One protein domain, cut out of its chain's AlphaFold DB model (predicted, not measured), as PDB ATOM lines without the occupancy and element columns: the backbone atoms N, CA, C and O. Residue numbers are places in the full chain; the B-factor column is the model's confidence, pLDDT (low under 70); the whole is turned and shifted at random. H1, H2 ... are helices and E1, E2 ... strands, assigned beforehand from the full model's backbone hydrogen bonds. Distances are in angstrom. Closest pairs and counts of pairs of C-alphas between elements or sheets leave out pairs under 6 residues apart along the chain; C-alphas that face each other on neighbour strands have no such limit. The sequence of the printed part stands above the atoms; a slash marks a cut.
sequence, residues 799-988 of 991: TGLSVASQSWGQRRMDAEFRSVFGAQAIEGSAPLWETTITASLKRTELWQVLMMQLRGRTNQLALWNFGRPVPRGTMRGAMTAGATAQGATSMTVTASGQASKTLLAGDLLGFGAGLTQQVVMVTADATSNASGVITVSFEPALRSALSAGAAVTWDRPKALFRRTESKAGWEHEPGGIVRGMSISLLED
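AT A GLANCE: This is residues 799 to 988 of the 991 residues of an uncharacterized protein of Massilia sp. Leaf139 (UniProt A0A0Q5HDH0). Look for two bodies end to end: a small closed barrel of six strands, E6 to E11, and a strongly twisted sheet of five, E1 E4 E13 E12 E5, with the helix H1 beside its strands. From the E1 and E4 side of that sheet a thin arm reaches away to the hairpin E2 and E3, and residues 818 to 823 stick out free at its tip. The 190 printed residues hold one named helix and 13 named strands, in the order E1 E2 E3 E4 H1 E5 E6 E7 E8 E9 E10 E11 E12 E13; the sheets are antiparallel. The class is mostly strand, with 80 residues, under half, in named elements. The whole is only just compact, close to loose, with a radius of gyration of the C-alphas of 19.3 A and spans of 63 by 52 by 25 A.

IN THESE COORDINATES: For the barrel, find C-alpha 879 at (58.373, -35.709, -0.946), where E6, residues 879 to 881, begins; then come E7, 890 to 894, E8, 908 to 911, E9, 918 to 922, E10, 933 to 939 and 19.4 A long, and E11, 950 to 953. For the second sheet, find C-alpha 803 at (50.443, -12.652, 14.664), where E1, 803 to 811, begins its 22.0 A; E4, 832 to 839, runs 23.0 A, E5 is 860 to 863, E12 959 to 963, and E13, 982 to 987, runs 16.4 A to C-alpha 987 at (39.403, -21.852, 2.539). H1 is 844 to 853, 14.4 A; E2 is 815 to 819 and E3 822 to 826.

HOW THE PARTS SIT: Round the barrel run E6 E7 E10 E9 E8 E11 and back to E6. Look at N 893 and O 934, 2.8 A apart, between E7 and E10, and at N 881 and O 950, 2.8 A, between E6 and E11. E8 E9 E10 form a meander, each strand the antiparallel neighbour of the one before; E7 E8 E9 E10 and E8 E9 E10 E11 are Greek keys, a meander of three with the first and fourth strands also antiparallel neighbours. Toward the second sheet, the closest C-alphas of E9 and E12 are Val 919 and Ala 959, 5.8 A apart. There, E1 and E4 are antiparallel at 164 degrees, with N 807 and O 836 at 2.9 A. H1 is on this sheet, over none of its strands, at a height of 9.1 A; its O i to N i+4 pairs are each within hydrogen-bond range. In the hairpin E2 and E3, N 817 and O 824 are 2.8 A apart.

THE WHOLE: The C-alphas farthest apart, of Ala 930 and Pro 974, are 62.7 A apart. The printed part has no cut; the links E5 to E6, E7 to E8 and E12 to E13 are long. Mean pLDDT of the printed part is 82.7; residues 813 to 829, 841, 914 to 916 and 974 to 980 are under 70.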
ATOM      1  N   THR A 799      56.227 -10.411   4.938       82.00
ATOM      2  CA  THR A 799      57.417 -10.868   5.669       82.00
ATOM      3  C   THR A 799      57.511 -10.219   7.050       82.00
ATOM      4  O   THR A 799      57.733  -9.013   7.183       82.00
ATOM      5  N   GLY A 800      57.365 -11.036   8.094       81.19
ATOM      6  CA  GLY A 800      57.355 -10.577   9.481       81.19
ATOM      7  C   GLY A 800      56.056  -9.879   9.903       81.19
ATOM      8  O   GLY A 800      56.099  -9.028  10.795       81.19
ATOM      9  N   LEU A 801      54.918 -10.220   9.287       84.94
ATOM     10  CA  LEU A 801      53.600  -9.998   9.885       84.94
ATOM     11  C   LEU A 801      53.585 -10.596  11.302       84.94
ATOM     12  O   LEU A 801      53.912 -11.771  11.480       84.94
ATOM     13  N   SER A 802      53.238  -9.799  12.313       83.88
ATOM     14  CA  SER A 802      53.284 -10.244  13.710       83.88
ATOM     15  C   SER A 802      51.895 -10.666  14.190       83.88
ATOM     16  O   SER A 802      51.025  -9.827  14.440       83.88
ATOM     17  N   VAL A 803      51.693 -11.982  14.273       87.44
ATOM     18  CA  VAL A 803      50.443 -12.652  14.664       87.44
ATOM     19  C   VAL A 803      50.491 -12.977  16.157       87.44
ATOM     20  O   VAL A 803      51.466 -13.563  16.620       87.44
ATOM     21  N   ALA A 804      49.458 -12.591  16.906       87.00
ATOM     22  CA  ALA A 804      49.325 -12.905  18.331       87.00
ATOM     23  C   ALA A 804      48.696 -14.284  18.564       87.00
ATOM     24  O   ALA A 804      49.132 -15.027  19.439       87.00
ATOM     25  N   SER A 805      47.675 -14.626  17.777       87.81
ATOM     26  CA  SER A 805      46.995 -15.918  17.838       87.81
ATOM     27  C   SER A 805      46.426 -16.304  16.476       87.81
ATOM     28  O   SER A 805      46.140 -15.449  15.633       87.81
ATOM     29  N   GLN A 806      46.260 -17.609  16.270       92.88
ATOM     30  CA  GLN A 806      45.574 -18.183  15.120       92.88
ATOM     31  C   GLN A 806      44.657 -19.305  15.610       92.88
ATOM     32  O   GLN A 806      45.135 -20.242  16.248       92.88
ATOM     33  N   SER A 807      43.366 -19.241  15.283       92.06
ATOM     34  CA  SER A 807      42.514 -20.434  15.290       92.06
ATOM     35  C   SER A 807      42.725 -21.211  13.991       92.06
ATOM     36  O   SER A 807      42.956 -20.619  12.935       92.06
ATOM     37  N   TRP A 808      42.663 -22.537  14.048       90.50
ATOM     38  CA  TRP A 808      42.709 -23.397  12.867       90.50
ATOM     39  C   TRP A 808      41.723 -24.538  13.084       90.50
ATOM     40  O   TRP A 808      41.949 -25.394  13.938       90.50
ATOM     41  N   GLY A 809      40.611 -24.503  12.360       89.69
ATOM     42  CA  GLY A 809      39.504 -25.440  12.495       89.69
ATOM     43  C   GLY A 809      38.987 -25.887  11.135       89.69
ATOM     44  O   GLY A 809      39.410 -25.387  10.094       89.69
ATOM     45  N   GLN A 810      38.071 -26.848  11.144       87.56
ATOM     46  CA  GLN A 810      37.465 -27.388   9.936       87.56
ATOM     47  C   GLN A 810      35.966 -27.094   9.956       87.56
ATOM     48  O   GLN A 810      35.251 -27.523  10.860       87.56
ATOM     49  N   ARG A 811      35.487 -26.379   8.942       85.69
ATOM     50  CA  ARG A 811      34.071 -26.121   8.718       85.69
ATOM     51  C   ARG A 811      33.499 -27.224   7.837       85.69
ATOM     52  O   ARG A 811      33.648 -27.198   6.610       85.69
ATOM     53  N   ARG A 812      32.853 -28.196   8.478       79.38
ATOM     54  CA  ARG A 812      32.026 -29.186   7.786       79.38
ATOM     55  C   ARG A 812      30.712 -28.548   7.340       79.38
ATOM     56  O   ARG A 812      30.219 -27.617   7.975       79.38
ATOM     57  N   MET A 813      30.191 -28.998   6.203       68.25
ATOM     58  CA  MET A 813      28.957 -28.477   5.600       68.25
ATOM     59  C   MET A 813      27.822 -29.483   5.797       68.25
ATOM     60  O   MET A 813      27.107 -29.829   4.856       68.25
ATOM     61  N   ASP A 814      27.710 -29.974   7.028       67.25
ATOM     62  CA  ASP A 814      26.819 -31.066   7.395       67.25
ATOM     63  C   ASP A 814      25.378 -30.558   7.488       67.25
ATOM     64  O   ASP A 814      25.091 -29.519   8.088       67.25
ATOM     65  N   ALA A 815      24.457 -31.288   6.865       54.06
ATOM     66  CA  ALA A 815      23.030 -31.062   7.008       54.06
ATOM     67  C   ALA A 815      22.516 -31.940   8.152       54.06
ATOM     68  O   ALA A 815      22.287 -33.133   7.963       54.06
ATOM     69  N   GLU A 816      22.360 -31.353   9.339       51.28
ATOM     70  CA  GLU A 816      21.782 -32.039  10.492       51.28
ATOM     71  C   GLU A 816      20.254 -31.876  10.517       51.28
ATOM     72  O   GLU A 816      19.718 -30.776  10.660       51.28
ATOM     73  N   PHE A 817      19.549 -32.996  10.404       45.50
ATOM     74  CA  PHE A 817      18.113 -33.105  10.611       45.50
ATOM     75  C   PHE A 817      17.871 -33.545  12.055       45.50
ATOM     76  O   PHE A 817      17.933 -34.734  12.371       45.50
ATOM     77  N   ARG A 818      17.614 -32.579  12.944       40.50
ATOM     78  CA  ARG A 818      17.171 -32.855  14.318       40.50
ATOM     79  C   ARG A 818      15.656 -32.999  14.361       40.50
ATOM     80  O   ARG A 818      14.931 -32.097  13.952       40.50
ATOM     81  N   SER A 819      15.196 -34.112  14.915       38.06
ATOM     82  CA  SER A 819      13.807 -34.345  15.305       38.06
ATOM     83  C   SER A 819      13.742 -34.671  16.800       38.06
ATOM     84  O   SER A 819      14.767 -34.937  17.430       38.06
ATOM     85  N   VAL A 820      12.534 -34.728  17.364       28.14
ATOM     86  CA  VAL A 820      12.318 -35.185  18.752       28.14
ATOM     87  C   VAL A 820      12.686 -36.671  18.947       28.14
ATOM     88  O   VAL A 820      12.797 -37.136  20.074       28.14
ATOM     89  N   PHE A 821      12.921 -37.407  17.852       28.27
ATOM     90  CA  PHE A 821      13.273 -38.831  17.825       28.27
ATOM     91  C   PHE A 821      14.738 -39.079  17.420       28.27
ATOM     92  O   PHE A 821      15.088 -40.177  16.992       28.27
ATOM     93  N   GLY A 822      15.591 -38.053  17.513       34.56
ATOM     94  CA  GLY A 822      17.023 -38.136  17.228       34.56
ATOM     95  C   GLY A 822      17.486 -37.234  16.083       34.56
ATOM     96  O   GLY A 822      16.687 -36.577  15.403       34.56
ATOM     97  N   ALA A 823      18.805 -37.205  15.893       43.31
ATOM     98  CA  ALA A 823      19.491 -36.405  14.887       43.31
ATOM     99  C   ALA A 823      20.143 -37.301  13.824       43.31
ATOM    100  O   ALA A 823      20.864 -38.240  14.157       43.31
ATOM    101  N   GLN A 824      19.929 -36.986  12.546       44.59
ATOM    102  CA  GLN A 824      20.693 -37.558  11.435       44.59
ATOM    103  C   GLN A 824      21.470 -36.448  10.734       44.59
ATOM    104  O   GLN A 824      20.887 -35.448  10.322       44.59
ATOM    105  N   ALA A 825      22.781 -36.625  10.581       51.28
ATOM    106  CA  ALA A 825      23.639 -35.709   9.839       51.28
ATOM    107  C   ALA A 825      24.023 -36.320   8.488       51.28
ATOM    108  O   ALA A 825      24.501 -37.451   8.427       51.28
ATOM    109  N   ILE A 826      23.829 -35.560   7.410       54.66
ATOM    110  CA  ILE A 826      24.354 -35.885   6.081       54.66
ATOM    111  C   ILE A 826      25.548 -34.967   5.824       54.66
ATOM    112  O   ILE A 826      25.378 -33.748   5.744       54.66
ATOM    113  N   GLU A 827      26.745 -35.538   5.681       56.56
ATOM    114  CA  GLU A 827      27.933 -34.778   5.279       56.56
ATOM    115  C   GLU A 827      27.728 -34.225   3.861       56.56
ATOM    116  O   GLU A 827      27.402 -34.956   2.925       56.56
ATOM    117  N   GLY A 828      27.825 -32.900   3.724       62.44
ATOM    118  CA  GLY A 828      27.477 -32.190   2.496       62.44
ATOM    119  C   GLY A 828      28.634 -32.106   1.503       62.44
ATOM    120  O   GLY A 828      28.995 -33.067   0.830       62.44
ATOM    121  N   SER A 829      29.192 -30.906   1.340       65.44
ATOM    122  CA  SER A 829      30.391 -30.708   0.524       65.44
ATOM    123  C   SER A 829      31.662 -30.980   1.328       65.44
ATOM    124  O   SER A 829      31.705 -30.731   2.532       65.44
ATOM    125  N   ALA A 830      32.716 -31.431   0.636       70.62
ATOM    126  CA  ALA A 830      34.009 -31.739   1.243       70.62
ATOM    127  C   ALA A 830      34.492 -30.599   2.175       70.62
ATOM    128  O   ALA A 830      34.605 -29.450   1.725       70.62
ATOM    129  N   PRO A 831      34.799 -30.894   3.448       83.62
ATOM    130  CA  PRO A 831      34.878 -29.892   4.511       83.62
ATOM    131  C   PRO A 831      36.062 -28.930   4.341       83.62
ATOM    132  O   PRO A 831      37.144 -29.343   3.930       83.62
ATOM    133  N   LEU A 832      35.861 -27.639   4.623       88.44
ATOM    134  CA  LEU A 832      36.804 -26.540   4.336       88.44
ATOM    135  C   LEU A 832      37.606 -26.128   5.578       88.44
ATOM    136  O   LEU A 832      37.070 -26.143   6.684       88.44
ATOM    137  N   TRP A 833      38.860 -25.698   5.419       91.56
ATOM    138  CA  TRP A 833      39.598 -25.079   6.530       91.56
ATOM    139  C   TRP A 833      39.043 -23.685   6.867       91.56
ATOM    140  O   TRP A 833      38.781 -22.872   5.983       91.56
ATOM    141  N   GLU A 834      38.909 -23.379   8.154       92.81
ATOM    142  CA  GLU A 834      38.526 -22.065   8.680       92.81
ATOM    143  C   GLU A 834      39.598 -21.591   9.672       92.81
ATOM    144  O   GLU A 834      40.124 -22.365  10.478       92.81
ATOM    145  N   THR A 835      39.982 -20.319   9.591       92.50
ATOM    146  CA  THR A 835      41.040 -19.749  10.428       92.50
ATOM    147  C   THR A 835      40.759 -18.282  10.729       92.50
ATOM    148  O   THR A 835      40.380 -17.509   9.854       92.50
ATOM    149  N   THR A 836      40.964 -17.875  11.976       91.62
ATOM    150  CA  THR A 836      40.957 -16.469  12.380       91.62
ATOM    151  C   THR A 836      42.345 -16.132  12.889       91.62
ATOM    152  O   THR A 836      42.825 -16.737  13.849       91.62
ATOM    153  N   ILE A 837      42.994 -15.168  12.242       90.56
ATOM    154  CA  ILE A 837      44.306 -14.659  12.652       90.56
ATOM    155  C   ILE A 837      44.136 -13.309  13.353       90.56
ATOM    156  O   ILE A 837      43.452 -12.422  12.843       90.56
ATOM    157  N   THR A 838      44.761 -13.155  14.520       88.94
ATOM    158  CA  THR A 838      44.696 -11.934  15.337       88.94
ATOM    159  C   THR A 838      46.043 -11.229  15.324       88.94
ATOM    160  O   THR A 838      47.088 -11.856  15.527       88.94
ATOM    161  N   ALA A 839      46.033  -9.918  15.108       85.25
ATOM    162  CA  ALA A 839      47.229  -9.094  15.142       85.25
ATOM    163  C   ALA A 839      47.821  -9.012  16.548       85.25
ATOM    164  O   ALA A 839      47.110  -8.882  17.542       85.25
ATOM    165  N   SER A 840      49.150  -9.022  16.626       76.50
ATOM    166  CA  SER A 840      49.826  -8.488  17.804       76.50
ATOM    167  C   SER A 840      49.873  -6.961  17.740       76.50
ATOM    168  O   SER A 840      49.827  -6.374  16.660       76.50
ATOM    169  N   LEU A 841      50.081  -6.314  18.888       69.62
ATOM    170  CA  LEU A 841      50.300  -4.863  18.989       69.62
ATOM    171  C   LEU A 841      51.632  -4.386  18.358       69.62
ATOM    172  O   LEU A 841      52.007  -3.227  18.511       69.62
ATOM    173  N   LYS A 842      52.380  -5.265  17.672       70.31
ATOM    174  CA  LYS A 842      53.624  -4.947  16.960       70.31
ATOM    175  C   LYS A 842      53.374  -4.922  15.451       70.31
ATOM    176  O   LYS A 842      52.883  -5.899  14.889       70.31
ATOM    177  N   ARG A 843      53.821  -3.849  14.796       72.81
ATOM    178  CA  ARG A 843      53.751  -3.646  13.337       72.81
ATOM    179  C   ARG A 843      52.335  -3.743  12.757       72.81
ATOM    180  O   ARG A 843      52.049  -4.557  11.873       72.81
ATOM    181  N   THR A 844      51.438  -2.922  13.295       76.12
ATOM    182  CA  THR A 844      50.026  -2.825  12.888       76.12
ATOM    183  C   THR A 844      49.864  -2.284  11.462       76.12
ATOM    184  O   THR A 844      48.907  -2.642  10.779       76.12
ATOM    185  N   GLU A 845      50.837  -1.530  10.947       82.19
ATOM    186  CA  GLU A 845      50.872  -1.041   9.567       82.19
ATOM    187  C   GLU A 845      50.851  -2.181   8.530       82.19
ATOM    188  O   GLU A 845      50.151  -2.093   7.520       82.19
ATOM    189  N   LEU A 846      51.531  -3.304   8.799       83.94
ATOM    190  CA  LEU A 846      51.520  -4.472   7.905       83.94
ATOM    191  C   LEU A 846      50.144  -5.154   7.861       83.94
ATOM    192  O   LEU A 846      49.751  -5.688   6.823       83.94
ATOM    193  N   TRP A 847      49.397  -5.109   8.966       85.44
ATOM    194  CA  TRP A 847      48.031  -5.623   9.041       85.44
ATOM    195  C   TRP A 847      47.045  -4.742   8.270       85.44
ATOM    196  O   TRP A 847      46.199  -5.266   7.546       85.44
ATOM    197  N   GLN A 848      47.186  -3.418   8.358       85.38
ATOM    198  CA  GLN A 848      46.379  -2.468   7.583       85.38
ATOM    199  C   GLN A 848      46.605  -2.647   6.075       85.38
ATOM    200  O   GLN A 848      45.641  -2.779   5.315       85.38
ATOM    201  N   VAL A 849      47.870  -2.746   5.645       85.06
ATOM    202  CA  VAL A 849      48.234  -3.023   4.245       85.06
ATOM    203  C   VAL A 849      47.650  -4.359   3.779       85.06
ATOM    204  O   VAL A 849      47.042  -4.408   2.710       85.06
ATOM    205  N   LEU A 850      47.754  -5.422   4.584       87.19
ATOM    206  CA  LEU A 850      47.182  -6.731   4.262       87.19
ATOM    207  C   LEU A 850      45.654  -6.672   4.091       87.19
ATOM    208  O   LEU A 850      45.126  -7.172   3.096       87.19
ATOM    209  N   MET A 851      44.929  -6.022   5.008       86.06
ATOM    210  CA  MET A 851      43.469  -5.882   4.903       86.06
ATOM    211  C   MET A 851      43.040  -5.090   3.660       86.06
ATOM    212  O   MET A 851      42.035  -5.440   3.036       86.06
ATOM    213  N   MET A 852      43.804  -4.066   3.263       85.69
ATOM    214  CA  MET A 852      43.553  -3.305   2.033       85.69
ATOM    215  C   MET A 852      43.871  -4.119   0.767       85.69
ATOM    216  O   MET A 852      43.085  -4.115  -0.183       85.69
ATOM    217  N   GLN A 853      44.974  -4.874   0.757       87.38
ATOM    218  CA  GLN A 853      45.363  -5.736  -0.368       87.38
ATOM    219  C   GLN A 853      44.354  -6.859  -0.645       87.38
ATOM    220  O   GLN A 853      44.184  -7.248  -1.800       87.38
ATOM    221  N   LEU A 854      43.637  -7.343   0.376       86.12
ATOM    222  CA  LEU A 854      42.604  -8.373   0.209       86.12
ATOM    223  C   LEU A 854      41.323  -7.869  -0.488       86.12
ATOM    224  O   LEU A 854      40.540  -8.684  -0.975       86.12
ATOM    225  N   ARG A 855      41.125  -6.543  -0.591       84.00
ATOM    226  CA  ARG A 855      39.991  -5.906  -1.295       84.00
ATOM    227  C   ARG A 855      38.639  -6.532  -0.918       84.00
ATOM    228  O   ARG A 855      37.908  -7.061  -1.753       84.00
ATOM    229  N   GLY A 856      38.316  -6.510   0.376       81.81
ATOM    230  CA  GLY A 856      37.105  -7.151   0.896       81.81
ATOM    231  C   GLY A 856      37.188  -8.671   0.763       81.81
ATOM    232  O   GLY A 856      38.018  -9.289   1.425       81.81
ATOM    233  N   ARG A 857      36.334  -9.259  -0.083       83.19
ATOM    234  CA  ARG A 857      36.306 -10.703  -0.388       83.19
ATOM    235  C   ARG A 857      36.837 -11.025  -1.792       83.19
ATOM    236  O   ARG A 857      36.630 -12.134  -2.263       83.19
ATOM    237  N   THR A 858      37.460 -10.081  -2.502       82.25
ATOM    238  CA  THR A 858      37.877 -10.307  -3.896       82.25
ATOM    239  C   THR A 858      39.123 -11.185  -3.983       82.25
ATOM    240  O   THR A 858      39.079 -12.241  -4.612       82.25
ATOM    241  N   ASN A 859      40.209 -10.776  -3.328       87.44
ATOM    242  CA  ASN A 859      41.502 -11.451  -3.417       87.44
ATOM    243  C   ASN A 859      41.614 -12.602  -2.405       87.44
ATOM    244  O   ASN A 859      40.941 -12.611  -1.370       87.44
ATOM    245  N   GLN A 860      42.488 -13.561  -2.705       88.56
ATOM    246  CA  GLN A 860      42.800 -14.697  -1.834       88.56
ATOM    247  C   GLN A 860      44.101 -14.443  -1.053       88.56
ATOM    248  O   GLN A 860      44.964 -13.680  -1.487       88.56
ATOM    249  N   LEU A 861      44.258 -15.105   0.092       90.25
ATOM    250  CA  LEU A 861      45.447 -15.101   0.942       90.25
ATOM    251  C   LEU A 861      46.061 -16.503   0.974       90.25
ATOM    252  O   LEU A 861      45.414 -17.446   1.426       90.25
ATOM    253  N   ALA A 862      47.316 -16.636   0.551       90.25
ATOM    254  CA  ALA A 862      48.082 -17.870   0.692       90.25
ATOM    255  C   ALA A 862      48.668 -17.961   2.112       90.25
ATOM    256  O   ALA A 862      49.672 -17.310   2.421       90.25
ATOM    257  N   LEU A 863      48.034 -18.762   2.973       91.06
ATOM    258  CA  LEU A 863      48.281 -18.828   4.416       91.06
ATOM    259  C   LEU A 863      48.631 -20.254   4.857       91.06
ATOM    260  O   LEU A 863      48.027 -21.218   4.394       91.06
ATOM    261  N   TRP A 864      49.582 -20.385   5.781       90.88
ATOM    262  CA  TRP A 864      49.908 -21.642   6.466       90.88
ATOM    263  C   TRP A 864      49.529 -21.552   7.952       90.88
ATOM    264  O   TRP A 864      49.229 -20.473   8.469       90.88
ATOM    265  N   ASN A 865      49.566 -22.680   8.658       91.75
ATOM    266  CA  ASN A 865      49.372 -22.709  10.105       91.75
ATOM    267  C   ASN A 865      50.649 -22.221  10.825       91.75
ATOM    268  O   ASN A 865      51.675 -22.903  10.821       91.75
ATOM    269  N   PHE A 866      50.599 -21.048  11.458       88.31
ATOM    270  CA  PHE A 866      51.724 -20.450  12.187       88.31
ATOM    271  C   PHE A 866      52.165 -21.274  13.405       88.31
ATOM    272  O   PHE A 866      53.338 -21.224  13.768       88.31
ATOM    273  N   GLY A 867      51.257 -22.040  14.017       85.75
ATOM    274  CA  GLY A 867      51.563 -22.945  15.130       85.75
ATOM    275  C   GLY A 867      52.194 -24.273  14.698       85.75
ATOM    276  O   GLY A 867      52.817 -24.945  15.518       85.75
ATOM    277  N   ARG A 868      52.059 -24.658  13.421       84.75
ATOM    278  CA  ARG A 868      52.618 -25.892  12.838       84.75
ATOM    279  C   ARG A 868      53.288 -25.618  11.480       84.75
ATOM    280  O   ARG A 868      52.817 -26.108  10.456       84.75
ATOM    281  N   PRO A 869      54.387 -24.837  11.445       87.31
ATOM    282  CA  PRO A 869      55.086 -24.513  10.201       87.31
ATOM    283  C   PRO A 869      55.887 -25.692   9.628       87.31
ATOM    284  O   PRO A 869      56.239 -25.652   8.457       87.31
ATOM    285  N   VAL A 870      56.194 -26.713  10.434       90.69
ATOM    286  CA  VAL A 870      56.875 -27.952  10.023       90.69
ATOM    287  C   VAL A 870      56.257 -29.151  10.764       90.69
ATOM    288  O   VAL A 870      55.730 -28.950  11.865       90.69
ATOM    289  N   PRO A 871      56.339 -30.386  10.230       90.19
ATOM    290  CA  PRO A 871      55.855 -31.585  10.916       90.19
ATOM    291  C   PRO A 871      56.601 -31.842  12.232       90.19
ATOM    292  O   PRO A 871      57.813 -31.619  12.321       90.19
ATOM    293  N   ARG A 872      55.899 -32.374  13.233       90.31
ATOM    294  CA  ARG A 872      56.472 -32.923  14.471       90.31
ATOM    295  C   ARG A 872      57.238 -34.214  14.200       90.31
ATOM    296  O   ARG A 872      58.230 -34.478  14.874       90.31
ATOM    297  N   GLY A 873      56.791 -34.999  13.218       89.06
ATOM    298  CA  GLY A 873      57.524 -36.147  12.700       89.06
ATOM    299  C   GLY A 873      58.891 -35.767  12.124       89.06
ATOM    300  O   GLY A 873      59.184 -34.601  11.854       89.06
ATOM    301  N   THR A 874      59.750 -36.764  11.933       90.62
ATOM    302  CA  THR A 874      61.157 -36.582  11.531       90.62
ATOM    303  C   THR A 874      61.399 -36.552  10.016       90.62
ATOM    304  O   THR A 874      62.527 -36.295   9.595       90.62
ATOM    305  N   MET A 875      60.382 -36.807   9.188       87.69
ATOM    306  CA  MET A 875      60.515 -36.897   7.725       87.69
ATOM    307  C   MET A 875      60.666 -35.512   7.074       87.69
ATOM    308  O   MET A 875      59.919 -34.585   7.395       87.69
ATOM    309  N   ARG A 876      61.652 -35.343   6.183       88.00
ATOM    310  CA  ARG A 876      62.019 -34.060   5.541       88.00
ATOM    311  C   ARG A 876      62.450 -34.275   4.081       88.00
ATOM    312  O   ARG A 876      62.484 -35.400   3.604       88.00
ATOM    313  N   GLY A 877      62.822 -33.207   3.374       86.00
ATOM    314  CA  GLY A 877      63.350 -33.285   2.001       86.00
ATOM    315  C   GLY A 877      62.272 -33.253   0.913       86.00
ATOM    316  O   GLY A 877      61.165 -32.778   1.155       86.00
ATOM    317  N   ALA A 878      62.604 -33.701  -0.299       87.12
ATOM    318  CA  ALA A 878      61.652 -33.760  -1.407       87.12
ATOM    319  C   ALA A 878      60.715 -34.964  -1.234       87.12
ATOM    320  O   ALA A 878      61.173 -36.106  -1.215       87.12
ATOM    321  N   MET A 879      59.415 -34.696  -1.100       91.38
ATOM    322  CA  MET A 879      58.373 -35.709  -0.946       91.38
ATOM    323  C   MET A 879      57.464 -35.712  -2.182       91.38
ATOM    324  O   MET A 879      57.121 -34.649  -2.706       91.38
ATOM    325  N   THR A 880      57.056 -36.896  -2.635       92.38
ATOM    326  CA  THR A 880      56.146 -37.080  -3.776       92.38
ATOM    327  C   THR A 880      55.002 -38.031  -3.436       92.38
ATOM    328  O   THR A 880      55.188 -39.006  -2.712       92.38
ATOM    329  N   ALA A 881      53.809 -37.758  -3.955       91.50
ATOM    330  CA  ALA A 881      52.627 -38.595  -3.783       91.50
ATOM    331  C   ALA A 881      52.592 -39.743  -4.805       91.50
ATOM    332  O   ALA A 881      53.001 -39.590  -5.960       91.50
ATOM    333  N   GLY A 882      52.053 -40.889  -4.394       88.88
ATOM    334  CA  GLY A 882      51.586 -41.934  -5.299       88.88
ATOM    335  C   GLY A 882      50.320 -41.504  -6.048       88.88
ATOM    336  O   GLY A 882      49.593 -40.611  -5.608       88.88
ATOM    337  N   ALA A 883      50.037 -42.151  -7.184       89.50
ATOM    338  CA  ALA A 883      48.797 -41.909  -7.919       89.50
ATOM    339  C   ALA A 883      47.595 -42.246  -7.025       89.50
ATOM    340  O   ALA A 883      47.460 -43.385  -6.581       89.50
ATOM    341  N   THR A 884      46.746 -41.256  -6.753       90.44
ATOM    342  CA  THR A 884      45.668 -41.373  -5.763       90.44
ATOM    343  C   THR A 884      44.391 -40.734  -6.302       90.44
ATOM    344  O   THR A 884      44.412 -39.608  -6.804       90.44
ATOM    345  N   ALA A 885      43.273 -41.453  -6.214       87.25
ATOM    346  CA  ALA A 885      41.975 -40.976  -6.678       87.25
ATOM    347  C   ALA A 885      41.402 -39.864  -5.779       87.25
ATOM    348  O   ALA A 885      41.719 -39.761  -4.593       87.25
ATOM    349  N   GLN A 886      40.508 -39.054  -6.348       87.38
ATOM    350  CA  GLN A 886      39.660 -38.136  -5.584       87.38
ATOM    351  C   GLN A 886      38.831 -38.917  -4.546       87.38
ATOM    352  O   GLN A 886      38.396 -40.035  -4.812       87.38
ATOM    353  N   GLY A 887      38.614 -38.329  -3.369       84.25
ATOM    354  CA  GLY A 887      37.883 -38.943  -2.256       84.25
ATOM    355  C   GLY A 887      38.721 -39.858  -1.355       84.25
ATOM    356  O   GLY A 887      38.226 -40.290  -0.319       84.25
ATOM    357  N   ALA A 888      39.986 -40.132  -1.686       87.62
ATOM    358  CA  ALA A 888      40.858 -40.917  -0.815       87.62
ATOM    359  C   ALA A 888      41.268 -40.142   0.454       87.62
ATOM    360  O   ALA A 888      41.620 -38.963   0.384       87.62
ATOM    361  N   THR A 889      41.283 -40.849   1.587       91.50
ATOM    362  CA  THR A 889      41.773 -40.411   2.913       91.50
ATOM    363  C   THR A 889      43.098 -41.079   3.304       91.50
ATOM    364  O   THR A 889      43.584 -40.926   4.423       91.50
ATOM    365  N   SER A 890      43.709 -41.847   2.399       92.12
ATOM    366  CA  SER A 890      45.080 -42.334   2.556       92.12
ATOM    367  C   SER A 890      45.807 -42.398   1.213       92.12
ATOM    368  O   SER A 890      45.185 -42.539   0.159       92.12
ATOM    369  N   MET A 891      47.131 -42.243   1.246       93.31
ATOM    370  CA  MET A 891      48.004 -42.343   0.073       93.31
ATOM    371  C   MET A 891      49.386 -42.861   0.460       93.31
ATOM    372  O   MET A 891      49.804 -42.753   1.614       93.31
ATOM    373  N   THR A 892      50.141 -43.344  -0.521       92.56
ATOM    374  CA  THR A 892      51.588 -43.502  -0.372       92.56
ATOM    375  C   THR A 892      52.291 -42.178  -0.667       92.56
ATOM    376  O   THR A 892      52.007 -41.511  -1.660       92.56
ATOM    377  N   VAL A 893      53.235 -41.800   0.189       93.19
ATOM    378  CA  VAL A 893      54.179 -40.700  -0.027       93.19
ATOM    379  C   VAL A 893      55.582 -41.299  -0.077       93.19
ATOM    380  O   VAL A 893      55.910 -42.204   0.687       93.19
ATOM    381  N   THR A 894      56.421 -40.825  -0.990       92.19
ATOM    382  CA  THR A 894      57.811 -41.266  -1.140       92.19
ATOM    383  C   THR A 894      58.745 -40.091  -0.900       92.19
ATOM    384  O   THR A 894      58.616 -39.058  -1.551       92.19
ATOM    385  N   ALA A 895      59.705 -40.249   0.009       87.50
ATOM    386  CA  ALA A 895      60.806 -39.309   0.190       87.50
ATOM    387  C   ALA A 895      62.135 -40.068   0.100       87.50
ATOM    388  O   ALA A 895      62.551 -40.764   1.030       87.50
ATOM    389  N   SER A 896      62.797 -39.966  -1.051       81.62
ATOM    390  CA  SER A 896      64.037 -40.698  -1.320       81.62
ATOM    391  C   SER A 896      65.122 -40.354  -0.293       81.62
ATOM    392  O   SER A 896      65.379 -39.187  -0.001       81.62
ATOM    393  N   GLY A 897      65.765 -41.381   0.268       81.62
ATOM    394  CA  GLY A 897      66.806 -41.219   1.290       81.62
ATOM    395  C   GLY A 897      66.295 -40.899   2.703       81.62
ATOM    396  O   GLY A 897      67.102 -40.597   3.578       81.62
ATOM    397  N   GLN A 898      64.984 -40.967   2.960       86.56
ATOM    398  CA  GLN A 898      64.385 -40.753   4.287       86.56
ATOM    399  C   GLN A 898      63.913 -42.067   4.926       86.56
ATOM    400  O   GLN A 898      62.770 -42.171   5.355       86.56
ATOM    401  N   ALA A 899      64.772 -43.086   4.982       86.88
ATOM    402  CA  ALA A 899      64.435 -44.361   5.615       86.88
ATOM    403  C   ALA A 899      64.148 -44.206   7.123       86.88
ATOM    404  O   ALA A 899      64.810 -43.424   7.814       86.88
ATOM    405  N   SER A 900      63.175 -44.972   7.631       88.19
ATOM    406  CA  SER A 900      62.779 -45.010   9.053       88.19
ATOM    407  C   SER A 900      62.460 -43.639   9.679       88.19
ATOM    408  O   SER A 900      62.626 -43.443  10.884       88.19
ATOM    409  N   LYS A 901      62.006 -42.674   8.873       93.00
ATOM    410  CA  LYS A 901      61.487 -41.383   9.331       93.00
ATOM    411  C   LYS A 901      59.982 -41.441   9.560       93.00
ATOM    412  O   LYS A 901      59.279 -42.291   9.022       93.00
ATOM    413  N   THR A 902      59.502 -40.521  10.385       90.88
ATOM    414  CA  THR A 902      58.124 -40.501  10.882       90.88
ATOM    415  C   THR A 902      57.345 -39.289  10.388       90.88
ATOM    416  O   THR A 902      57.902 -38.198  10.243       90.88
ATOM    417  N   LEU A 903      56.043 -39.480  10.207       93.06
ATOM    418  CA  LEU A 903      55.020 -38.436  10.209       93.06
ATOM    419  C   LEU A 903      54.067 -38.759  11.362       93.06
ATOM    420  O   LEU A 903      53.732 -39.926  11.555       93.06
ATOM    421  N   LEU A 904      53.684 -37.762  12.154       93.56
ATOM    422  CA  LEU A 904      52.874 -37.971  13.357       93.56
ATOM    423  C   LEU A 904      51.462 -37.410  13.185       93.56
ATOM    424  O   LEU A 904      51.237 -36.472  12.419       93.56
ATOM    425  N   ALA A 905      50.514 -37.940  13.951       91.69
ATOM    426  CA  ALA A 905      49.155 -37.432  14.005       91.69
ATOM    427  C   ALA A 905      49.141 -35.932  14.376       91.69
ATOM    428  O   ALA A 905      49.808 -35.461  15.312       91.69
ATOM    429  N   GLY A 906      48.377 -35.161  13.603       88.75
ATOM    430  CA  GLY A 906      48.329 -33.703  13.673       88.75
ATOM    431  C   GLY A 906      49.434 -32.973  12.898       88.75
ATOM    432  O   GLY A 906      49.522 -31.746  13.008       88.75
ATOM    433  N   ASP A 907      50.289 -33.666  12.146       93.25
ATOM    434  CA  ASP A 907      51.190 -33.019  11.186       93.25
ATOM    435  C   ASP A 907      50.402 -32.515   9.969       93.25
ATOM    436  O   ASP A 907      49.449 -33.155   9.528       93.25
ATOM    437  N   LEU A 908      50.776 -31.350   9.435       93.25
ATOM    438  CA  LEU A 908      50.139 -30.763   8.254       93.25
ATOM    439  C   LEU A 908      51.014 -30.978   7.020       93.25
ATOM    440  O   LEU A 908      52.223 -30.743   7.068       93.25
ATOM    441  N   LEU A 909      50.391 -31.378   5.915       93.31
ATOM    442  CA  LEU A 909      51.031 -31.571   4.613       93.31
ATOM    443  C   LEU A 909      50.225 -30.860   3.527       93.31
ATOM    444  O   LEU A 909      49.004 -30.766   3.606       93.31
ATOM    445  N   GLY A 910      50.914 -30.364   2.506       92.81
ATOM    446  CA  GLY A 910      50.313 -29.808   1.301       92.81
ATOM    447  C   GLY A 910      50.479 -30.771   0.133       92.81
ATOM    448  O   GLY A 910      51.608 -31.100  -0.214       92.81
ATOM    449  N   PHE A 911      49.390 -31.212  -0.483       91.94
ATOM    450  CA  PHE A 911      49.414 -32.099  -1.644       91.94
ATOM    451  C   PHE A 911      49.139 -31.329  -2.937       91.94
ATOM    452  O   PHE A 911      48.188 -30.552  -3.013       91.94
ATOM    453  N   GLY A 912      49.964 -31.560  -3.959       85.94
ATOM    454  CA  GLY A 912      49.952 -30.793  -5.204       85.94
ATOM    455  C   GLY A 912      51.010 -29.686  -5.214       85.94
ATOM    456  O   GLY A 912      51.852 -29.594  -4.325       85.94
ATOM    457  N   ALA A 913      50.993 -28.849  -6.252       71.75
ATOM    458  CA  ALA A 913      52.019 -27.833  -6.479       71.75
ATOM    459  C   ALA A 913      51.434 -26.415  -6.548       71.75
ATOM    460  O   ALA A 913      50.390 -26.176  -7.154       71.75
ATOM    461  N   GLY A 914      52.162 -25.452  -5.978       67.25
ATOM    462  CA  GLY A 914      51.857 -24.030  -6.107       67.25
ATOM    463  C   GLY A 914      50.517 -23.636  -5.484       67.25
ATOM    464  O   GLY A 914      50.338 -23.728  -4.273       67.25
ATOM    465  N   LEU A 915      49.613 -23.120  -6.315       58.72
ATOM    466  CA  LEU A 915      48.374 -22.465  -5.887       58.72
ATOM    467  C   LEU A 915      47.190 -23.437  -5.761       58.72
ATOM    468  O   LEU A 915      46.244 -23.153  -5.041       58.72
ATOM    469  N   THR A 916      47.261 -24.609  -6.393       65.44
ATOM    470  CA  THR A 916      46.238 -25.667  -6.307       65.44
ATOM    471  C   THR A 916      46.627 -26.737  -5.281       65.44
ATOM    472  O   THR A 916      46.407 -27.927  -5.502       65.44
ATOM    473  N   GLN A 917      47.303 -26.341  -4.200       85.69
ATOM    474  CA  GLN A 917      47.802 -27.255  -3.177       85.69
ATOM    475  C   GLN A 917      46.748 -27.454  -2.079       85.69
ATOM    476  O   GLN A 917      46.404 -26.504  -1.377       85.69
ATOM    477  N   GLN A 918      46.261 -28.683  -1.898       90.81
ATOM    478  CA  GLN A 918      45.341 -29.013  -0.806       90.81
ATOM    479  C   GLN A 918      46.138 -29.223   0.480       90.81
ATOM    480  O   GLN A 918      47.034 -30.062   0.512       90.81
ATOM    481  N   VAL A 919      45.801 -28.505   1.553       92.50
ATOM    482  CA  VAL A 919      46.371 -28.788   2.878       92.50
ATOM    483  C   VAL A 919      45.537 -29.860   3.570       92.50
ATOM    484  O   VAL A 919      44.310 -29.770   3.617       92.50
ATOM    485  N   VAL A 920      46.207 -30.865   4.121       93.19
ATOM    486  CA  VAL A 920      45.611 -31.951   4.904       93.19
ATOM    487  C   VAL A 920      46.325 -32.104   6.243       93.19
ATOM    488  O   VAL A 920      47.472 -31.680   6.405       93.19
ATOM    489  N   MET A 921      45.653 -32.743   7.195       93.44
ATOM    490  CA  MET A 921      46.211 -33.160   8.473       93.44
ATOM    491  C   MET A 921      46.380 -34.678   8.499       93.44
ATOM    492  O   MET A 921      45.446 -35.409   8.184       93.44
ATOM    493  N   VAL A 922      47.560 -35.147   8.897       94.38
ATOM    494  CA  VAL A 922      47.854 -36.563   9.139       94.38
ATOM    495  C   VAL A 922      47.033 -37.047  10.337       94.38
ATOM    496  O   VAL A 922      47.096 -36.445  11.410       94.38
ATOM    497  N   THR A 923      46.261 -38.121  10.170       93.62
ATOM    498  CA  THR A 923      45.330 -38.631  11.198       93.62
ATOM    499  C   THR A 923      45.897 -39.768  12.044       93.62
ATOM    500  O   THR A 923      45.402 -40.003  13.143       93.62
ATOM    501  N   ALA A 924      46.949 -40.445  11.576       92.00
ATOM    502  CA  ALA A 924      47.603 -41.543  12.283       92.00
ATOM    503  C   ALA A 924      49.130 -41.447  12.167       92.00
ATOM    504  O   ALA A 924      49.650 -41.036  11.129       92.00
ATOM    505  N   ASP A 925      49.840 -41.856  13.219       93.31
ATOM    506  CA  ASP A 925      51.298 -41.966  13.197       93.31
ATOM    507  C   ASP A 925      51.737 -42.979  12.129       93.31
ATOM    508  O   ASP A 925      51.249 -44.109  12.072       93.31
ATOM    509  N   ALA A 926      52.690 -42.576  11.294       91.19
ATOM    510  CA  ALA A 926      53.207 -43.379  10.200       91.19
ATOM    511  C   ALA A 926      54.743 -43.361  10.194       91.19
ATOM    512  O   ALA A 926      55.383 -42.359  10.524       91.19
ATOM    513  N   THR A 927      55.347 -44.477   9.783       92.94
ATOM    514  CA  THR A 927      56.804 -44.623   9.650       92.94
ATOM    515  C   THR A 927      57.148 -45.118   8.252       92.94
ATOM    516  O   THR A 927      56.525 -46.047   7.740       92.94
ATOM    517  N   SER A 928      58.142 -44.500   7.621       92.94
ATOM    518  CA  SER A 928      58.614 -44.872   6.291       92.94
ATOM    519  C   SER A 928      59.440 -46.159   6.313       92.94
ATOM    520  O   SER A 928      60.266 -46.356   7.211       92.94
ATOM    521  N   ASN A 929      59.307 -46.981   5.277       90.69
ATOM    522  CA  ASN A 929      60.114 -48.182   5.079       90.69
ATOM    523  C   ASN A 929      61.586 -47.864   4.717       90.69
ATOM    524  O   ASN A 929      61.996 -46.705   4.626       90.69
ATOM    525  N   ALA A 930      62.390 -48.907   4.479       87.00
ATOM    526  CA  ALA A 930      63.806 -48.783   4.109       87.00
ATOM    527  C   ALA A 930      64.058 -47.990   2.804       87.00
ATOM    528  O   ALA A 930      65.146 -47.456   2.616       87.00
ATOM    529  N   SER A 931      63.052 -47.870   1.932       84.00
ATOM    530  CA  SER A 931      63.112 -47.103   0.680       84.00
ATOM    531  C   SER A 931      62.615 -45.655   0.826       84.00
ATOM    532  O   SER A 931      62.592 -44.919  -0.159       84.00
ATOM    533  N   GLY A 932      62.200 -45.233   2.027       85.88
ATOM    534  CA  GLY A 932      61.620 -43.906   2.271       85.88
ATOM    535  C   GLY A 932      60.163 -43.757   1.809       85.88
ATOM    536  O   GLY A 932      59.683 -42.634   1.666       85.88
ATOM    537  N   VAL A 933      59.452 -44.866   1.570       90.38
ATOM    538  CA  VAL A 933      58.014 -44.872   1.253       90.38
ATOM    539  C   VAL A 933      57.212 -45.012   2.545       90.38
ATOM    540  O   VAL A 933      57.512 -45.875   3.370       90.38
ATOM    541  N   ILE A 934      56.191 -44.177   2.717       92.88
ATOM    542  CA  ILE A 934      55.313 -44.116   3.887       92.88
ATOM    543  C   ILE A 934      53.851 -44.112   3.422       92.88
ATOM    544  O   ILE A 934      53.507 -43.411   2.473       92.88
ATOM    545  N   THR A 935      52.981 -44.883   4.071       92.19
ATOM    546  CA  THR A 935      51.529 -44.767   3.862       92.19
ATOM    547  C   THR A 935      50.990 -43.772   4.877       92.19
ATOM    548  O   THR A 935      51.168 -43.962   6.076       92.19
ATOM    549  N   VAL A 936      50.365 -42.700   4.397       93.44
ATOM    550  CA  VAL A 936      49.853 -41.599   5.215       93.44
ATOM    551  C   VAL A 936      48.334 -41.619   5.158       93.44
ATOM    552  O   VAL A 936      47.768 -41.500   4.073       93.44
ATOM    553  N   SER A 937      47.688 -41.734   6.317       94.19
ATOM    554  CA  SER A 937      46.256 -41.461   6.485       94.19
ATOM    555  C   SER A 937      46.064 -39.987   6.829       94.19
ATOM    556  O   SER A 937      46.818 -39.441   7.639       94.19
ATOM    557  N   PHE A 938      45.093 -39.327   6.203       94.12
ATOM    558  CA  PHE A 938      44.903 -37.883   6.300       94.12
ATOM    559  C   PHE A 938      43.440 -37.454   6.121       94.12
ATOM    560  O   PHE A 938      42.628 -38.168   5.540       94.12
ATOM    561  N   GLU A 939      43.139 -36.244   6.590       91.12
ATOM    562  CA  GLU A 939      41.834 -35.584   6.487       91.12
ATOM    563  C   GLU A 939      42.045 -34.062   6.280       91.12
ATOM    564  O   GLU A 939      42.965 -33.501   6.886       91.12
ATOM    565  N   PRO A 940      41.251 -33.344   5.457       90.81
ATOM    566  CA  PRO A 940      40.158 -33.825   4.609       90.81
ATOM    567  C   PRO A 940      40.611 -34.736   3.462       90.81
ATOM    568  O   PRO A 940      41.711 -34.574   2.929       90.81
ATOM    569  N   ALA A 941      39.715 -35.627   3.032       89.69
ATOM    570  CA  ALA A 941      39.839 -36.412   1.803       89.69
ATOM    571  C   ALA A 941      40.229 -35.568   0.567       89.69
ATOM    572  O   ALA A 941      39.903 -34.380   0.460       89.69
ATOM    573  N   LEU A 942      40.908 -36.186  -0.407       89.56
ATOM    574  CA  LEU A 942      41.360 -35.500  -1.626       89.56
ATOM    575  C   LEU A 942      40.199 -34.905  -2.436       89.56
ATOM    576  O   LEU A 942      39.323 -35.627  -2.910       89.56
ATOM    577  N   ARG A 943      40.243 -33.590  -2.686       84.75
ATOM    578  CA  ARG A 943      39.281 -32.865  -3.536       84.75
ATOM    579  C   ARG A 943      39.511 -33.094  -5.033       84.75
ATOM    580  O   ARG A 943      38.596 -32.883  -5.822       84.75
ATOM    581  N   SER A 944      40.712 -33.511  -5.421       85.06
ATOM    582  CA  SER A 944      41.115 -33.787  -6.804       85.06
ATOM    583  C   SER A 944      42.054 -34.988  -6.854       85.06
ATOM    584  O   SER A 944      42.869 -35.163  -5.949       85.06
ATOM    585  N   ALA A 945      41.977 -35.786  -7.919       86.88
ATOM    586  CA  ALA A 945      42.925 -36.875  -8.140       86.88
ATOM    587  C   ALA A 945      44.357 -36.336  -8.319       86.88
ATOM    588  O   ALA A 945      44.569 -35.297  -8.948       86.88
ATOM    589  N   LEU A 946      45.337 -37.062  -7.782       88.31
ATOM    590  CA  LEU A 946      46.761 -36.746  -7.882       88.31
ATOM    591  C   LEU A 946      47.462 -37.784  -8.759       88.31
ATOM    592  O   LEU A 946      47.268 -38.989  -8.590       88.31
ATOM    593  N   SER A 947      48.300 -37.318  -9.681       88.75
ATOM    594  CA  SER A 947      49.199 -38.176 -10.451       88.75
ATOM    595  C   SER A 947      50.365 -38.673  -9.591       88.75
ATOM    596  O   SER A 947      50.797 -38.006  -8.648       88.75
ATOM    597  N   ALA A 948      50.916 -39.840  -9.937       89.62
ATOM    598  CA  ALA A 948      52.158 -40.308  -9.330       89.62
ATOM    599  C   ALA A 948      53.285 -39.294  -9.583       89.62
ATOM    600  O   ALA A 948      53.457 -38.814 -10.705       89.62
ATOM    601  N   GLY A 949      54.051 -38.980  -8.540       88.19
ATOM    602  CA  GLY A 949      55.107 -37.969  -8.589       88.19
ATOM    603  C   GLY A 949      54.642 -36.544  -8.271       88.19
ATOM    604  O   GLY A 949      55.485 -35.648  -8.250       88.19
ATOM    605  N   ALA A 950      53.351 -36.307  -7.997       90.19
ATOM    606  CA  ALA A 950      52.872 -34.994  -7.564       90.19
ATOM    607  C   ALA A 950      53.590 -34.534  -6.281       90.19
ATOM    608  O   ALA A 950      53.866 -35.339  -5.392       90.19
ATOM    609  N   ALA A 951      53.906 -33.241  -6.184       90.06
ATOM    610  CA  ALA A 951      54.664 -32.702  -5.059       90.06
ATOM    611  C   ALA A 951      53.896 -32.814  -3.729       90.06
ATOM    612  O   ALA A 951      52.674 -32.646  -3.683       90.06
ATOM    613  N   VAL A 952      54.638 -33.068  -2.647       92.38
ATOM    614  CA  VAL A 952      54.144 -33.016  -1.268       92.38
ATOM    615  C   VAL A 952      54.999 -32.025  -0.472       92.38
ATOM    616  O   VAL A 952      56.198 -32.219  -0.269       92.38
ATOM    617  N   THR A 953      54.379 -30.938  -0.025       91.62
ATOM    618  CA  THR A 953      55.014 -29.844   0.716       91.62
ATOM    619  C   THR A 953      54.843 -30.050   2.218       91.62
ATOM    620  O   THR A 953      53.721 -30.091   2.717       91.62
ATOM    621  N   TRP A 954      55.951 -30.117   2.957       91.00
ATOM    622  CA  TRP A 954      55.951 -30.186   4.426       91.00
ATOM    623  C   TRP A 954      56.408 -28.880   5.102       91.00
ATOM    624  O   TRP A 954      56.024 -28.629   6.240       91.00
ATOM    625  N   ASP A 955      57.223 -28.044   4.443       90.88
ATOM    626  CA  ASP A 955      57.633 -26.736   4.981       90.88
ATOM    627  C   ASP A 955      56.553 -25.697   4.667       90.88
ATOM    628  O   ASP A 955      56.313 -25.367   3.504       90.88
ATOM    629  N   ARG A 956      55.892 -25.204   5.718       90.75
ATOM    630  CA  ARG A 956      54.823 -24.193   5.689       90.75
ATOM    631  C   ARG A 956      53.796 -24.443   4.572       90.75
ATOM    632  O   ARG A 956      53.616 -23.573   3.713       90.75
ATOM    633  N   PRO A 957      53.104 -25.600   4.565       91.38
ATOM    634  CA  PRO A 957      52.092 -25.894   3.558       91.38
ATOM    635  C   PRO A 957      50.996 -24.822   3.591       91.38
ATOM    636  O   PRO A 957      50.326 -24.617   4.604       91.38
ATOM    637  N   LYS A 958      50.862 -24.093   2.480       90.38
ATOM    638  CA  LYS A 958      49.887 -23.013   2.310       90.38
ATOM    639  C   LYS A 958      48.586 -23.553   1.721       90.38
ATOM    640  O   LYS A 958      48.637 -24.324   0.764       90.38
ATOM    641  N   ALA A 959      47.459 -23.087   2.244       90.06
ATOM    642  CA  ALA A 959      46.156 -23.143   1.585       90.06
ATOM    643  C   ALA A 959      45.737 -21.728   1.156       90.06
ATOM    644  O   ALA A 959      46.270 -20.726   1.654       90.06
ATOM    645  N   LEU A 960      44.794 -21.644   0.218       90.38
ATOM    646  CA  LEU A 960      44.213 -20.381  -0.230       90.38
ATOM    647  C   LEU A 960      42.957 -20.071   0.580       90.38
ATOM    648  O   LEU A 960      42.041 -20.885   0.665       90.38
ATOM    649  N   PHE A 961      42.911 -18.877   1.159       91.12
ATOM    650  CA  PHE A 961      41.797 -18.413   1.977       91.12
ATOM    651  C   PHE A 961      41.194 -17.124   1.432       91.12
ATOM    652  O   PHE A 961      41.901 -16.252   0.934       91.12
ATOM    653  N   ARG A 962      39.890 -16.942   1.621       89.94
ATOM    654  CA  ARG A 962      39.176 -15.687   1.369       89.94
ATOM    655  C   ARG A 962      38.551 -15.190   2.670       89.94
ATOM    656  O   ARG A 962      38.145 -15.976   3.524       89.94
ATOM    657  N   ARG A 963      38.439 -13.868   2.824       89.50
ATOM    658  CA  ARG A 963      37.743 -13.265   3.969       89.50
ATOM    659  C   ARG A 963      36.270 -13.685   3.992       89.50
ATOM    660  O   ARG A 963      35.593 -13.690   2.956       89.50
ATOM    661  N   THR A 964      35.770 -14.028   5.175       86.56
ATOM    662  CA  THR A 964      34.341 -14.314   5.391       86.56
ATOM    663  C   THR A 964      33.498 -13.045   5.235       86.56
ATOM    664  O   THR A 964      32.411 -13.087   4.663       86.56
ATOM    665  N   GLU A 965      34.046 -11.902   5.652       79.25
ATOM    666  CA  GLU A 965      33.396 -10.591   5.646       79.25
ATOM    667  C   GLU A 965      33.960  -9.634   4.587       79.25
ATOM    668  O   GLU A 965      35.159  -9.611   4.295       79.25
ATOM    669  N   SER A 966      33.090  -8.777   4.045       75.38
ATOM    670  CA  SER A 966      33.471  -7.746   3.068       75.38
ATOM    671  C   SER A 966      34.036  -6.473   3.707       75.38
ATOM    672  O   SER A 966      34.899  -5.828   3.113       75.38
ATOM    673  N   LYS A 967      33.587  -6.108   4.916       74.00
ATOM    674  CA  LYS A 967      34.003  -4.884   5.620       74.00
ATOM    675  C   LYS A 967      35.443  -5.019   6.115       74.00
ATOM    676  O   LYS A 967      35.779  -6.019   6.736       74.00
ATOM    677  N   ALA A 968      36.303  -4.041   5.854       70.56
ATOM    678  CA  ALA A 968      37.600  -3.898   6.523       70.56
ATOM    679  C   ALA A 968      37.569  -2.626   7.379       70.56
ATOM    680  O   ALA A 968      36.984  -1.628   6.965       70.56
ATOM    681  N   GLY A 969      38.176  -2.667   8.561       72.69
ATOM    682  CA  GLY A 969      38.237  -1.537   9.482       72.69
ATOM    683  C   GLY A 969      39.051  -1.884  10.723       72.69
ATOM    684  O   GLY A 969      39.310  -3.056  10.989       72.69
ATOM    685  N   TRP A 970      39.469  -0.854  11.449       78.75
ATOM    686  CA  TRP A 970      40.222  -0.938  12.697       78.75
ATOM    687  C   TRP A 970      40.010   0.356  13.490       78.75
ATOM    688  O   TRP A 970      39.652   1.386  12.916       78.75
ATOM    689  N   GLU A 971      40.254   0.309  14.795       75.62
ATOM    690  CA  GLU A 971      40.107   1.461  15.687       75.62
ATOM    691  C   GLU A 971      41.478   2.042  16.040       75.62
ATOM    692  O   GLU A 971      42.422   1.304  16.328       75.62
ATOM    693  N   HIS A 972      41.586   3.372  16.014       74.19
ATOM    694  CA  HIS A 972      42.775   4.110  16.435       74.19
ATOM    695  C   HIS A 972      42.534   4.759  17.795       74.19
ATOM    696  O   HIS A 972      41.627   5.578  17.935       74.19
ATOM    697  N   GLU A 973      43.393   4.464  18.768       70.25
ATOM    698  CA  GLU A 973      43.452   5.233  20.010       70.25
ATOM    699  C   GLU A 973      44.380   6.455  19.860       70.25
ATOM    700  O   GLU A 973      45.388   6.390  19.136       70.25
ATOM    701  N   PRO A 974      44.095   7.574  20.558       61.50
ATOM    702  CA  PRO A 974      45.025   8.693  20.669       61.50
ATOM    703  C   PRO A 974      46.393   8.210  21.171       61.50
ATOM    704  O   PRO A 974      46.490   7.581  22.220       61.50
ATOM    705  N   GLY A 975      47.451   8.479  20.400       61.59
ATOM    706  CA  GLY A 975      48.791   7.911  20.621       61.59
ATOM    707  C   GLY A 975      49.225   6.870  19.580       61.59
ATOM    708  O   GLY A 975      50.361   6.408  19.627       61.59
ATOM    709  N   GLY A 976      48.368   6.525  18.611       59.41
ATOM    710  CA  GLY A 976      48.748   5.729  17.432       59.41
ATOM    711  C   GLY A 976      48.654   4.212  17.611       59.41
ATOM    712  O   GLY A 976      48.969   3.466  16.684       59.41
ATOM    713  N   ILE A 977      48.182   3.743  18.768       58.31
ATOM    714  CA  ILE A 977      47.926   2.324  19.018       58.31
ATOM    715  C   ILE A 977      46.644   1.921  18.278       58.31
ATOM    716  O   ILE A 977      45.593   2.538  18.442       58.31
ATOM    717  N   VAL A 978      46.739   0.872  17.460       63.59
ATOM    718  CA  VAL A 978      45.586   0.247  16.798       63.59
ATOM    719  C   VAL A 978      45.158  -0.956  17.629       63.59
ATOM    720  O   VAL A 978      45.981  -1.837  17.895       63.59
ATOM    721  N   ARG A 979      43.888  -1.014  18.040       61.25
ATOM    722  CA  ARG A 979      43.359  -2.149  18.815       61.25
ATOM    723  C   ARG A 979      42.693  -3.199  17.928       61.25
ATOM    724  O   ARG A 979      42.102  -2.890  16.899       61.25
ATOM    725  N   GLY A 980      42.768  -4.453  18.381       62.78
ATOM    726  CA  GLY A 980      41.792  -5.494  18.041       62.78
ATOM    727  C   GLY A 980      41.702  -5.936  16.577       62.78
ATOM    728  O   GLY A 980      40.652  -6.429  16.180       62.78
ATOM    729  N   MET A 981      42.752  -5.792  15.762       78.31
ATOM    730  CA  MET A 981      42.697  -6.273  14.375       78.31
ATOM    731  C   MET A 981      42.671  -7.806  14.321       78.31
ATOM    732  O   MET A 981      43.626  -8.468  14.733       78.31
ATOM    733  N   SER A 982      41.610  -8.373  13.755       84.56
ATOM    734  CA  SER A 982      41.508  -9.795  13.422       84.56
ATOM    735  C   SER A 982      40.991  -9.980  11.994       84.56
ATOM    736  O   SER A 982      40.351  -9.100  11.413       84.56
ATOM    737  N   ILE A 983      41.316 -11.122  11.385       88.31
ATOM    738  CA  ILE A 983      40.839 -11.486  10.050       88.31
ATOM    739  C   ILE A 983      40.322 -12.922  10.098       88.31
ATOM    740  O   ILE A 983      41.110 -13.858  10.233       88.31
ATOM    741  N   SER A 984      39.006 -13.078   9.956       90.75
ATOM    742  CA  SER A 984      38.346 -14.372   9.761       90.75
ATOM    743  C   SER A 984      38.370 -14.774   8.286       90.75
ATOM    744  O   SER A 984      38.065 -13.981   7.385       90.75
ATOM    745  N   LEU A 985      38.787 -16.012   8.047       91.94
ATOM    746  CA  LEU A 985      39.177 -16.548   6.752       91.94
ATOM    747  C   LEU A 985      38.601 -17.957   6.580       91.94
ATOM    748  O   LEU A 985      38.717 -18.796   7.470       91.94
ATOM    749  N   LEU A 986      38.033 -18.223   5.407       91.62
ATOM    750  CA  LEU A 986      37.566 -19.545   4.993       91.62
ATOM    751  C   LEU A 986      38.353 -19.983   3.755       91.62
ATOM    752  O   LEU A 986      38.637 -19.154   2.885       91.62
ATOM    753  N   GLU A 987      38.727 -21.256   3.690       90.31
ATOM    754  CA  GLU A 987      39.403 -21.852   2.539       90.31
ATOM    755  C   GLU A 987      38.571 -21.640   1.267       90.31
ATOM    756  O   GLU A 987      37.360 -21.866   1.246       90.31
ATOM    757  N   ASP A 988      39.229 -21.201   0.198       85.00
ATOM    758  CA  ASP A 988      38.628 -21.052  -1.119       85.00
ATOM    759  C   ASP A 988      39.426 -21.865  -2.135       85.00
ATOM    760  O   ASP A 988      40.431 -21.422  -2.680       85.00
TER     761      ASP A 988